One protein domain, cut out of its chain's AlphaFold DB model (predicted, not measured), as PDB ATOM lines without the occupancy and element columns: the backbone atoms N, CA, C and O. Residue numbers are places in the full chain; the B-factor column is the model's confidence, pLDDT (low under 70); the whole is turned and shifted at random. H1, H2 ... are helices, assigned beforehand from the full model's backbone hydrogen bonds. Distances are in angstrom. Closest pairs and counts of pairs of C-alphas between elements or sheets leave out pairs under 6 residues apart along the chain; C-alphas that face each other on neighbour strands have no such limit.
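This is residues 42 to 97 and 191 to 229 of the 415 residues of an uncharacterized protein of Trichogramma brassicae (UniProt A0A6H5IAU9). Two long helices, H4 and H2, make a narrow V; short H3 lies at its closed tip, and H1 folds back at the far end of H2. Residues 201 to 229 stick out. The printed part has 95 residues, four named helices and no named strand: all helix, extended, radius of gyration of the C-alphas 22.6 A, spanning 81 by 34 by 16 A.

Start at H4, residues 191 to 225: it is close to but not clearly touching H2, residues 50 to 77; closest C-alphas Cys 70 and Cys 192, 7.2 A. They run opposite ways at a shallow tilt of 34 degrees, only just short of steep. H3, residues 85 to 97, is close to but not clearly touching H2; closest C-alphas Ala 74 and Ala 92, 7.3 A. H1, residues 42 to 48, touches H2 at residues 52 to 53 alone, a hairpin; closest C-alphas Glu 46 and Ala 53, 5.0 A. Every O i to N i+4 pair is within hydrogen-bond range in H2 and H4, 2 of 3 in H1, 7 of 9 in H3.

Find C-alpha 191 at (29.130, 32.177, 6.202); H4 runs 51.4 A to C-alpha 225 at (14.796, 81.301, 10.711). H2 runs 41.0 A.

Residues 98 to 190 are not printed; C-alphas 97 and 191 are 11.1 A apart. pLDDT is under 70 at residues 95 to 97, 191 to 196 and 227 to 229.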
ATOM      1  N   LEU A  42      43.376  50.720  22.951       75.12
ATOM      2  CA  LEU A  42      42.293  51.667  22.673       75.12
ATOM      3  C   LEU A  42      42.338  52.922  23.554       75.12
ATOM      4  O   LEU A  42      41.724  53.924  23.172       75.12
ATOM      5  N   ASP A  43      43.107  52.911  24.645       81.19
ATOM      6  CA  ASP A  43      43.266  54.070  25.534       81.19
ATOM      7  C   ASP A  43      43.933  55.254  24.804       81.19
ATOM      8  O   ASP A  43      43.523  56.412  24.951       81.19
ATOM      9  N   ASP A  44      44.872  54.974  23.894       81.44
ATOM     10  CA  ASP A  44      45.515  55.999  23.063       81.44
ATOM     11  C   ASP A  44      44.545  56.649  22.060       81.44
ATOM     12  O   ASP A  44      44.675  57.834  21.730       81.44
ATOM     13  N   VAL A  45      43.545  55.905  21.577       78.06
ATOM     14  CA  VAL A  45      42.533  56.404  20.629       78.06
ATOM     15  C   VAL A  45      41.466  57.228  21.351       78.06
ATOM     16  O   VAL A  45      40.994  58.234  20.810       78.06
ATOM     17  N   GLU A  46      41.123  56.850  22.583       85.31
ATOM     18  CA  GLU A  46      40.159  57.565  23.422       85.31
ATOM     19  C   GLU A  46      40.633  58.978  23.773       85.31
ATOM     20  O   GLU A  46      39.836  59.916  23.708       85.31
ATOM     21  N   SER A  47      41.940  59.162  23.997       89.44
ATOM     22  CA  SER A  47      42.527  60.490  24.231       89.44
ATOM     23  C   SER A  47      42.381  61.447  23.037       89.44
ATOM     24  O   SER A  47      42.248  62.658  23.216       89.44
ATOM     25  N   ARG A  48      42.380  60.919  21.804       88.50
ATOM     26  CA  ARG A  48      42.352  61.725  20.572       88.50
ATOM     27  C   ARG A  48      40.941  62.016  20.085       88.50
ATOM     28  O   ARG A  48      40.717  63.047  19.452       88.50
ATOM     29  N   ASN A  49      39.994  61.107  20.320       88.94
ATOM     30  CA  ASN A  49      38.608  61.299  19.919       88.94
ATOM     31  C   ASN A  49      37.649  60.482  20.810       88.94
ATOM     32  O   ASN A  49      37.386  59.309  20.517       88.94
ATOM     33  N   PRO A  50      37.058  61.095  21.853       85.38
ATOM     34  CA  PRO A  50      36.194  60.378  22.790       85.38
ATOM     35  C   PRO A  50      34.919  59.836  22.122       85.38
ATOM     36  O   PRO A  50      34.406  58.788  22.509       85.38
ATOM     37  N   ALA A  51      34.421  60.489  21.066       80.31
ATOM     38  CA  ALA A  51      33.253  60.008  20.329       80.31
ATOM     39  C   ALA A  51      33.559  58.730  19.525       80.31
ATOM     40  O   ALA A  51      32.721  57.828  19.442       80.31
ATOM     41  N   LEU A  52      34.769  58.625  18.963       81.62
ATOM     42  CA  LEU A  52      35.206  57.430  18.240       81.62
ATOM     43  C   LEU A  52      35.382  56.238  19.189       81.62
ATOM     44  O   LEU A  52      34.961  55.132  18.851       81.62
ATOM     45  N   ALA A  53      35.933  56.458  20.385       84.19
ATOM     46  CA  ALA A  53      36.108  55.403  21.385       84.19
ATOM     47  C   ALA A  53      34.774  54.771  21.808       84.19
ATOM     48  O   ALA A  53      34.651  53.545  21.859       84.19
ATOM     49  N   ILE A  54      33.736  55.592  22.012       83.31
ATOM     50  CA  ILE A  54      32.382  55.104  22.311       83.31
ATOM     51  C   ILE A  54      31.854  54.237  21.157       83.31
ATOM     52  O   ILE A  54      31.353  53.135  21.391       83.31
ATOM     53  N   ALA A  55      32.010  54.680  19.905       80.69
ATOM     54  CA  ALA A  55      31.561  53.914  18.743       80.69
ATOM     55  C   ALA A  55      32.286  52.560  18.615       80.69
ATOM     56  O   ALA A  55      31.649  51.543  18.328       80.69
ATOM     57  N   VAL A  56      33.598  52.521  18.868       84.88
ATOM     58  CA  VAL A  56      34.381  51.276  18.823       84.88
ATOM     59  C   VAL A  56      33.964  50.315  19.937       84.88
ATOM     60  O   VAL A  56      33.780  49.130  19.655       84.88
ATOM     61  N   ARG A  57      33.721  50.800  21.163       83.19
ATOM     62  CA  ARG A  57      33.209  49.967  22.268       83.19
ATOM     63  C   ARG A  57      31.864  49.325  21.923       83.19
ATOM     64  O   ARG A  57      31.687  48.122  22.122       83.19
ATOM     65  N   VAL A  58      30.942  50.094  21.341       82.69
ATOM     66  CA  VAL A  58      29.629  49.582  20.911       82.69
ATOM     67  C   VAL A  58      29.779  48.527  19.811       82.69
ATOM     68  O   VAL A  58      29.167  47.458  19.893       82.69
ATOM     69  N   LEU A  59      30.622  48.780  18.805       79.75
ATOM     70  CA  LEU A  59      30.882  47.816  17.733       79.75
ATOM     71  C   LEU A  59      31.515  46.528  18.273       79.75
ATOM     72  O   LEU A  59      31.054  45.437  17.936       79.75
ATOM     73  N   ALA A  60      32.520  46.634  19.144       83.44
ATOM     74  CA  ALA A  60      33.169  45.484  19.771       83.44
ATOM     75  C   ALA A  60      32.167  44.636  20.573       83.44
ATOM     76  O   ALA A  60      32.150  43.408  20.439       83.44
ATOM     77  N   GLY A  61      31.274  45.279  21.333       86.31
ATOM     78  CA  GLY A  61      30.180  44.611  22.039       86.31
ATOM     79  C   GLY A  61      29.233  43.863  21.094       86.31
ATOM     80  O   GLY A  61      28.945  42.683  21.309       86.31
ATOM     81  N   ALA A  62      28.818  44.503  19.998       83.75
ATOM     82  CA  ALA A  62      27.942  43.893  18.999       83.75
ATOM     83  C   ALA A  62      28.590  42.678  18.308       83.75
ATOM     84  O   ALA A  62      27.952  41.631  18.164       83.75
ATOM     85  N   PHE A  63      29.872  42.772  17.929       85.62
ATOM     86  CA  PHE A  63      30.612  41.646  17.352       85.62
ATOM     87  C   PHE A  63      30.762  40.493  18.348       85.62
ATOM     88  O   PHE A  63      30.568  39.335  17.969       85.62
ATOM     89  N   ARG A  64      31.048  40.787  19.623       86.56
ATOM     90  CA  ARG A  64      31.158  39.776  20.686       86.56
ATOM     91  C   ARG A  64      29.836  39.046  20.897       86.56
ATOM     92  O   ARG A  64      29.820  37.816  20.962       86.56
ATOM     93  N   TRP A  65      28.730  39.784  20.952       85.94
ATOM     94  CA  TRP A  65      27.394  39.210  21.094       85.94
ATOM     95  C   TRP A  65      27.030  38.321  19.895       85.94
ATOM     96  O   TRP A  65      26.640  37.164  20.076       85.94
ATOM     97  N   ALA A  66      27.255  38.807  18.670       83.88
ATOM     98  CA  ALA A  66      27.002  38.047  17.448       83.88
ATOM     99  C   ALA A  66      27.863  36.775  17.365       83.88
ATOM    100  O   ALA A  66      27.363  35.707  17.007       83.88
ATOM    101  N   ALA A  67      29.142  36.857  17.743       85.75
ATOM    102  CA  ALA A  67      30.035  35.705  17.794       85.75
ATOM    103  C   ALA A  67      29.578  34.682  18.844       85.75
ATOM    104  O   ALA A  67      29.493  33.493  18.531       85.75
ATOM    105  N   LYS A  68      29.210  35.128  20.055       88.25
ATOM    106  CA  LYS A  68      28.701  34.261  21.130       88.25
ATOM    107  C   LYS A  68      27.435  33.526  20.688       88.25
ATOM    108  O   LYS A  68      27.351  32.315  20.873       88.25
ATOM    109  N   HIS A  69      26.493  34.210  20.039       86.50
ATOM    110  CA  HIS A  69      25.278  33.577  19.518       86.50
ATOM    111  C   HIS A  69      25.549  32.627  18.341       86.50
ATOM    112  O   HIS A  69      25.060  31.498  18.371       86.50
ATOM    113  N   CYS A  70      26.382  33.018  17.367       83.56
ATOM    114  CA  CYS A  70      26.761  32.166  16.226       83.56
ATOM    115  C   CYS A  70      27.445  30.873  16.719       83.56
ATOM    116  O   CYS A  70      27.127  29.773  16.259       83.56
ATOM    117  N   LEU A  71      28.335  30.979  17.714       85.31
ATOM    118  CA  LEU A  71      29.007  29.830  18.326       85.31
ATOM    119  C   LEU A  71      28.059  28.980  19.178       85.31
ATOM    120  O   LEU A  71      28.102  27.755  19.071       85.31
ATOM    121  N   LYS A  72      27.177  29.594  19.979       90.75
ATOM    122  CA  LYS A  72      26.192  28.879  20.808       90.75
ATOM    123  C   LYS A  72      25.222  28.076  19.943       90.75
ATOM    124  O   LYS A  72      24.985  26.901  20.220       90.75
ATOM    125  N   GLU A  73      24.725  28.662  18.859       87.31
ATOM    126  CA  GLU A  73      23.823  27.990  17.924       87.31
ATOM    127  C   GLU A  73      24.538  26.868  17.152       87.31
ATOM    128  O   GLU A  73      24.008  25.761  17.010       87.31
ATOM    129  N   ALA A  74      25.773  27.099  16.696       84.00
ATOM    130  CA  ALA A  74      26.581  26.055  16.067       84.00
ATOM    131  C   ALA A  74      26.866  24.888  17.032       84.00
ATOM    132  O   ALA A  74      26.761  23.720  16.643       84.00
ATOM    133  N   ALA A  75      27.169  25.192  18.296       88.94
ATOM    134  CA  ALA A  75      27.433  24.202  19.332       88.94
ATOM    135  C   ALA A  75      26.184  23.378  19.680       88.94
ATOM    136  O   ALA A  75      26.275  22.152  19.764       88.94
ATOM    137  N   GLN A  76      25.017  24.019  19.817       93.12
ATOM    138  CA  GLN A  76      23.741  23.339  20.071       93.12
ATOM    139  C   GLN A  76      23.355  22.398  18.925       93.12
ATOM    140  O   GLN A  76      22.970  21.255  19.168       93.12
ATOM    141  N   ASN A  77      23.544  22.827  17.678       91.06
ATOM    142  CA  ASN A  77      23.247  22.011  16.499       91.06
ATOM    143  C   ASN A  77      24.136  20.762  16.371       91.06
ATOM    144  O   ASN A  77      23.712  19.769  15.787       91.06
ATOM    145  N   CYS A  78      25.356  20.789  16.914       95.25
ATOM    146  CA  CYS A  78      26.277  19.649  16.893       95.25
ATOM    147  C   CYS A  78      26.410  18.946  18.256       95.25
ATOM    148  O   CYS A  78      27.313  18.124  18.430       95.25
ATOM    149  N   LYS A  79      25.499  19.213  19.209       94.81
ATOM    150  CA  LYS A  79      25.524  18.651  20.573       94.81
ATOM    151  C   LYS A  79      25.558  17.121  20.594       94.81
ATOM    152  O   LYS A  79      26.238  16.524  21.424       94.81
ATOM    153  N   GLN A  80      24.908  16.478  19.625       95.44
ATOM    154  CA  GLN A  80      24.874  15.016  19.486       95.44
ATOM    155  C   GLN A  80      26.259  14.389  19.235       95.44
ATOM    156  O   GLN A  80      26.454  13.201  19.470       95.44
ATOM    157  N   HIS A  81      27.241  15.177  18.787       94.81
ATOM    158  CA  HIS A  81      28.584  14.703  18.453       94.81
ATOM    159  C   HIS A  81      29.667  15.147  19.443       94.81
ATOM    160  O   HIS A  81      30.847  14.928  19.177       94.81
ATOM    161  N   TRP A  82      29.307  15.725  20.596       93.50
ATOM    162  CA  TRP A  82      30.285  16.189  21.593       93.50
ATOM    163  C   TRP A  82      31.196  15.074  22.123       93.50
ATOM    164  O   TRP A  82      32.378  15.309  22.341       93.50
ATOM    165  N   LYS A  83      30.689  13.838  22.236       95.06
ATOM    166  CA  LYS A  83      31.490  12.669  22.652       95.06
ATOM    167  C   LYS A  83      32.454  12.159  21.568       95.06
ATOM    168  O   LYS A  83      33.303  11.317  21.846       95.06
ATOM    169  N   HIS A  84      32.338  12.647  20.330       95.75
ATOM    170  CA  HIS A  84      33.102  12.164  19.180       95.75
ATOM    171  C   HIS A  84      33.706  13.337  18.385       95.75
ATOM    172  O   HIS A  84      33.093  13.810  17.423       95.75
ATOM    173  N   PRO A  85      34.940  13.783  18.695       88.69
ATOM    174  CA  PRO A  85      35.525  14.997  18.110       88.69
ATOM    175  C   PRO A  85      35.631  14.955  16.576       88.69
ATOM    176  O   PRO A  85      35.403  15.959  15.902       88.69
ATOM    177  N   LYS A  86      35.878  13.777  15.982       92.19
ATOM    178  CA  LYS A  86      35.865  13.605  14.515       92.19
ATOM    179  C   LYS A  86      34.475  13.840  13.906       92.19
ATOM    180  O   LYS A  86      34.369  14.420  12.825       92.19
ATOM    181  N   ALA A  87      33.409  13.418  14.586       91.12
ATOM    182  CA  ALA A  87      32.036  13.644  14.138       91.12
ATOM    183  C   ALA A  87      31.610  15.107  14.345       91.12
ATOM    184  O   ALA A  87      30.929  15.664  13.487       91.12
ATOM    185  N   LEU A  88      32.093  15.756  15.410       89.50
ATOM    186  CA  LEU A  88      31.870  17.177  15.686       89.50
ATOM    187  C   LEU A  88      32.392  18.067  14.547       89.50
ATOM    188  O   LEU A  88      31.651  18.875  13.984       89.50
ATOM    189  N   VAL A  89      33.652  17.866  14.147       89.19
ATOM    190  CA  VAL A  89      34.272  18.617  13.042       89.19
ATOM    191  C   VAL A  89      33.532  18.363  11.725       89.19
ATOM    192  O   VAL A  89      33.343  19.276  10.920       89.19
ATOM    193  N   ASN A  90      33.065  17.134  11.502       91.06
ATOM    194  CA  ASN A  90      32.298  16.789  10.308       91.06
ATOM    195  C   ASN A  90      30.882  17.387  10.309       91.06
ATOM    196  O   ASN A  90      30.414  17.795   9.247       91.06
ATOM    197  N   CYS A  91      30.226  17.503  11.465       90.38
ATOM    198  CA  CYS A  91      28.934  18.178  11.622       90.38
ATOM    199  C   CYS A  91      29.039  19.663  11.247       90.38
ATOM    200  O   CYS A  91      28.294  20.142  10.385       90.38
ATOM    201  N   ALA A  92      30.053  20.353  11.780       84.94
ATOM    202  CA  ALA A  92      30.330  21.749  11.451       84.94
ATOM    203  C   ALA A  92      30.639  21.957   9.952       84.94
ATOM    204  O   ALA A  92      30.245  22.963   9.360       84.94
ATOM    205  N   LYS A  93      31.307  20.987   9.306       83.94
ATOM    206  CA  LYS A  93      31.610  21.027   7.865       83.94
ATOM    207  C   LYS A  93      30.401  20.710   6.976       83.94
ATOM    208  O   LYS A  93      30.235  21.355   5.944       83.94
ATOM    209  N   ARG A  94      29.559  19.731   7.336       75.50
ATOM    210  CA  ARG A  94      28.453  19.249   6.483       75.50
ATOM    211  C   ARG A  94      27.250  20.188   6.450       75.50
ATOM    212  O   ARG A  94      26.657  20.334   5.381       75.50
ATOM    213  N   LYS A  95      26.920  20.874   7.551       61.03
ATOM    214  CA  LYS A  95      25.788  21.825   7.566       61.03
ATOM    215  C   LYS A  95      25.975  22.955   6.534       61.03
ATOM    216  O   LYS A  95      25.019  23.349   5.875       61.03
ATOM    217  N   LYS A  96      27.227  23.353   6.256       54.69
ATOM    218  CA  LYS A  96      27.577  24.344   5.217       54.69
ATOM    219  C   LYS A  96      27.239  23.914   3.781       54.69
ATOM    220  O   LYS A  96      27.095  24.774   2.919       54.69
ATOM    221  N   ILE A  97      27.115  22.614   3.507       54.44
ATOM    222  CA  ILE A  97      26.817  22.096   2.160       54.44
ATOM    223  C   ILE A  97      25.301  21.957   1.959       54.44
ATOM    224  O   ILE A  97      24.798  22.219   0.870       54.44
ATOM    225  N   SER A 191      30.593  32.106   6.006       60.34
ATOM    226  CA  SER A 191      29.130  32.177   6.202       60.34
ATOM    227  C   SER A 191      28.723  33.106   7.347       60.34
ATOM    228  O   SER A 191      27.866  33.962   7.143       60.34
ATOM    229  N   CYS A 192      29.377  33.001   8.513       58.22
ATOM    230  CA  CYS A 192      29.135  33.922   9.629       58.22
ATOM    231  C   CYS A 192      29.638  35.334   9.243       58.22
ATOM    232  O   CYS A 192      28.934  36.308   9.473       58.22
ATOM    233  N   PHE A 193      30.743  35.447   8.485       63.34
ATOM    234  CA  PHE A 193      31.202  36.726   7.918       63.34
ATOM    235  C   PHE A 193      30.203  37.338   6.925       63.34
ATOM    236  O   PHE A 193      30.000  38.544   6.932       63.34
ATOM    237  N   LYS A 194      29.519  36.537   6.097       69.75
ATOM    238  CA  LYS A 194      28.495  37.051   5.169       69.75
ATOM    239  C   LYS A 194      27.248  37.562   5.895       69.75
ATOM    240  O   LYS A 194      26.648  38.539   5.453       69.75
ATOM    241  N   GLN A 195      26.851  36.912   6.984       67.38
ATOM    242  CA  GLN A 195      25.717  37.346   7.802       67.38
ATOM    243  C   GLN A 195      26.070  38.590   8.623       67.38
ATOM    244  O   GLN A 195      25.290  39.538   8.665       67.38
ATOM    245  N   LEU A 196      27.295  38.636   9.143       67.75
ATOM    246  CA  LEU A 196      27.873  39.805   9.789       67.75
ATOM    247  C   LEU A 196      27.986  40.991   8.826       67.75
ATOM    248  O   LEU A 196      27.547  42.082   9.152       67.75
ATOM    249  N   HIS A 197      28.470  40.768   7.603       72.12
ATOM    250  CA  HIS A 197      28.560  41.793   6.563       72.12
ATOM    251  C   HIS A 197      27.186  42.366   6.198       72.12
ATOM    252  O   HIS A 197      27.063  43.568   5.992       72.12
ATOM    253  N   ARG A 198      26.131  41.538   6.146       73.69
ATOM    254  CA  ARG A 198      24.760  42.044   5.966       73.69
ATOM    255  C   ARG A 198      24.303  42.876   7.160       73.69
ATOM    256  O   ARG A 198      23.753  43.947   6.952       73.69
ATOM    257  N   GLY A 199      24.550  42.415   8.389       73.12
ATOM    258  CA  GLY A 199      24.222  43.174   9.601       73.12
ATOM    259  C   GLY A 199      24.926  44.532   9.642       73.12
ATOM    260  O   GLY A 199      24.286  45.558   9.846       73.12
ATOM    261  N   VAL A 200      26.221  44.550   9.329       72.75
ATOM    262  CA  VAL A 200      27.034  45.764   9.223       72.75
ATOM    263  C   VAL A 200      26.509  46.683   8.117       72.75
ATOM    264  O   VAL A 200      26.338  47.872   8.357       72.75
ATOM    265  N   GLN A 201      26.158  46.153   6.938       72.94
ATOM    266  CA  GLN A 201      25.520  46.949   5.882       72.94
ATOM    267  C   GLN A 201      24.200  47.579   6.343       72.94
ATOM    268  O   GLN A 201      23.980  48.752   6.057       72.94
ATOM    269  N   HIS A 202      23.361  46.852   7.086       72.19
ATOM    270  CA  HIS A 202      22.118  47.402   7.631       72.19
ATOM    271  C   HIS A 202      22.373  48.530   8.640       72.19
ATOM    272  O   HIS A 202      21.716  49.571   8.562       72.19
ATOM    273  N   ILE A 203      23.364  48.375   9.523       74.75
ATOM    274  CA  ILE A 203      23.770  49.414  10.481       74.75
ATOM    275  C   ILE A 203      24.295  50.653   9.745       74.75
ATOM    276  O   ILE A 203      23.868  51.762  10.050       74.75
ATOM    277  N   TYR A 204      25.144  50.486   8.724       77.44
ATOM    278  CA  TYR A 204      25.627  51.609   7.915       77.44
ATOM    279  C   TYR A 204      24.501  52.311   7.155       77.44
ATOM    280  O   TYR A 204      24.472  53.539   7.120       77.44
ATOM    281  N   THR A 205      23.550  51.569   6.580       82.19
ATOM    282  CA  THR A 205      22.391  52.189   5.917       82.19
ATOM    283  C   THR A 205      21.501  52.944   6.899       82.19
ATOM    284  O   THR A 205      21.027  54.028   6.566       82.19
ATOM    285  N   ALA A 206      21.315  52.428   8.118       76.69
ATOM    286  CA  ALA A 206      20.558  53.114   9.160       76.69
ATOM    287  C   ALA A 206      21.285  54.382   9.634       76.69
ATOM    288  O   ALA A 206      20.675  55.444   9.713       76.69
ATOM    289  N   ALA A 207      22.598  54.308   9.863       79.69
ATOM    290  CA  ALA A 207      23.413  55.463  10.231       79.69
ATOM    291  C   ALA A 207      23.396  56.544   9.137       79.69
ATOM    292  O   ALA A 207      23.185  57.717   9.433       79.69
ATOM    293  N   ALA A 208      23.533  56.156   7.865       83.31
ATOM    294  CA  ALA A 208      23.437  57.079   6.736       83.31
ATOM    295  C   ALA A 208      22.054  57.748   6.650       83.31
ATOM    296  O   ALA A 208      21.970  58.946   6.385       83.31
ATOM    297  N   ALA A 209      20.974  57.007   6.926       83.75
ATOM    298  CA  ALA A 209      19.623  57.564   6.976       83.75
ATOM    299  C   ALA A 209      19.454  58.578   8.121       83.75
ATOM    300  O   ALA A 209      18.857  59.632   7.915       83.75
ATOM    301  N   VAL A 210      20.028  58.311   9.299       85.62
ATOM    302  CA  VAL A 210      20.016  59.250  10.436       85.62
ATOM    303  C   VAL A 210      20.801  60.524  10.109       85.62
ATOM    304  O   VAL A 210      20.321  61.627  10.376       85.62
ATOM    305  N   VAL A 211      21.970  60.408   9.474       87.00
ATOM    306  CA  VAL A 211      22.761  61.572   9.032       87.00
ATOM    307  C   VAL A 211      22.004  62.384   7.976       87.00
ATOM    308  O   VAL A 211      21.928  63.607   8.068       87.00
ATOM    309  N   ALA A 212      21.371  61.725   7.004       86.25
ATOM    310  CA  ALA A 212      20.560  62.410   6.001       86.25
ATOM    311  C   ALA A 212      19.359  63.135   6.635       86.25
ATOM    312  O   ALA A 212      19.090  64.291   6.311       86.25
ATOM    313  N   TYR A 213      18.665  62.488   7.574       87.56
ATOM    314  CA  TYR A 213      17.508  63.071   8.248       87.56
ATOM    315  C   TYR A 213      17.891  64.265   9.129       87.56
ATOM    316  O   TYR A 213      17.239  65.307   9.079       87.56
ATOM    317  N   THR A 214      18.983  64.152   9.889       85.50
ATOM    318  CA  THR A 214      19.505  65.265  10.700       85.50
ATOM    319  C   THR A 214      19.925  66.444   9.828       85.50
ATOM    320  O   THR A 214      19.610  67.583  10.166       85.50
ATOM    321  N   TYR A 215      20.531  66.196   8.664       88.56
ATOM    322  CA  TYR A 215      20.881  67.253   7.716       88.56
ATOM    323  C   TYR A 215      19.651  67.978   7.149       88.56
ATOM    324  O   TYR A 215      19.612  69.210   7.137       88.56
ATOM    325  N   ILE A 216      18.615  67.233   6.740       88.12
ATOM    326  CA  ILE A 216      17.341  67.811   6.277       88.12
ATOM    327  C   ILE A 216      16.713  68.661   7.385       88.12
ATOM    328  O   ILE A 216      16.258  69.776   7.133       88.12
ATOM    329  N   LEU A 217      16.728  68.171   8.623       86.62
ATOM    330  CA  LEU A 217      16.138  68.868   9.761       86.62
ATOM    331  C   LEU A 217      16.891  70.167  10.092       86.62
ATOM    332  O   LEU A 217      16.260  71.198  10.317       86.62
ATOM    333  N   ILE A 218      18.227  70.158  10.027       88.06
ATOM    334  CA  ILE A 218      19.056  71.369  10.155       88.06
ATOM    335  C   ILE A 218      18.726  72.367   9.037       88.06
ATOM    336  O   ILE A 218      18.515  73.548   9.314       88.06
ATOM    337  N   TYR A 219      18.613  71.904   7.791       88.38
ATOM    338  CA  TYR A 219      18.268  72.757   6.652       88.38
ATOM    339  C   TYR A 219      16.889  73.417   6.814       88.38
ATOM    340  O   TYR A 219      16.735  74.618   6.578       88.38
ATOM    341  N   VAL A 220      15.890  72.668   7.289       89.69
ATOM    342  CA  VAL A 220      14.549  73.200   7.583       89.69
ATOM    343  C   VAL A 220      14.600  74.246   8.702       89.69
ATOM    344  O   VAL A 220      13.965  75.291   8.594       89.69
ATOM    345  N   ILE A 221      15.399  74.032   9.752       87.00
ATOM    346  CA  ILE A 221      15.552  75.012  10.842       87.00
ATOM    347  C   ILE A 221      16.215  76.307  10.345       87.00
ATOM    348  O   ILE A 221      15.788  77.398  10.728       87.00
ATOM    349  N   ILE A 222      17.241  76.207   9.495       86.75
ATOM    350  CA  ILE A 222      17.948  77.373   8.939       86.75
ATOM    351  C   ILE A 222      17.030  78.171   8.006       86.75
ATOM    352  O   ILE A 222      16.946  79.398   8.107       86.75
ATOM    353  N   THR A 223      16.297  77.485   7.130       83.06
ATOM    354  CA  THR A 223      15.363  78.137   6.199       83.06
ATOM    355  C   THR A 223      14.164  78.755   6.922       83.06
ATOM    356  O   THR A 223      13.744  79.849   6.561       83.06
ATOM    357  N   ALA A 224      13.677  78.148   8.010       82.38
ATOM    358  CA  ALA A 224      12.597  78.709   8.825       82.38
ATOM    359  C   ALA A 224      13.003  79.957   9.638       82.38
ATOM    360  O   ALA A 224      12.138  80.743  10.021       82.38
ATOM    361  N   ARG A 225      14.298  80.151   9.930       80.69
ATOM    362  CA  ARG A 225      14.796  81.301  10.711       80.69
ATOM    363  C   ARG A 225      15.222  82.503   9.872       80.69
ATOM    364  O   ARG A 225      15.457  83.565  10.442       80.69
ATOM    365  N   THR A 226      15.340  82.364   8.554       79.56
ATOM    366  CA  THR A 226      15.833  83.446   7.692       79.56
ATOM    367  C   THR A 226      14.667  84.255   7.096       79.56
ATOM    368  O   THR A 226      13.820  83.696   6.392       79.56
ATOM    369  N   PRO A 227      14.573  85.571   7.384       68.81
ATOM    370  CA  PRO A 227      13.465  86.407   6.929       68.81
ATOM    371  C   PRO A 227      13.453  86.545   5.405       68.81
ATOM    372  O   PRO A 227      14.498  86.633   4.755       68.81
ATOM    373  N   LEU A 228      12.238  86.594   4.846       63.53
ATOM    374  CA  LEU A 228      11.953  86.286   3.443       63.53
ATOM    375  C   LEU A 228      12.700  87.168   2.408       63.53
ATOM    376  O   LEU A 228      12.830  86.803   1.243       63.53
ATOM    377  N   HIS A 229      13.215  88.324   2.832       51.47
ATOM    378  CA  HIS A 229      13.765  89.361   1.955       51.47
ATOM    379  C   HIS A 229      15.219  89.163   1.489       51.47
ATOM    380  O   HIS A 229      15.683  89.940   0.660       51.47
TER     381      HIS A 229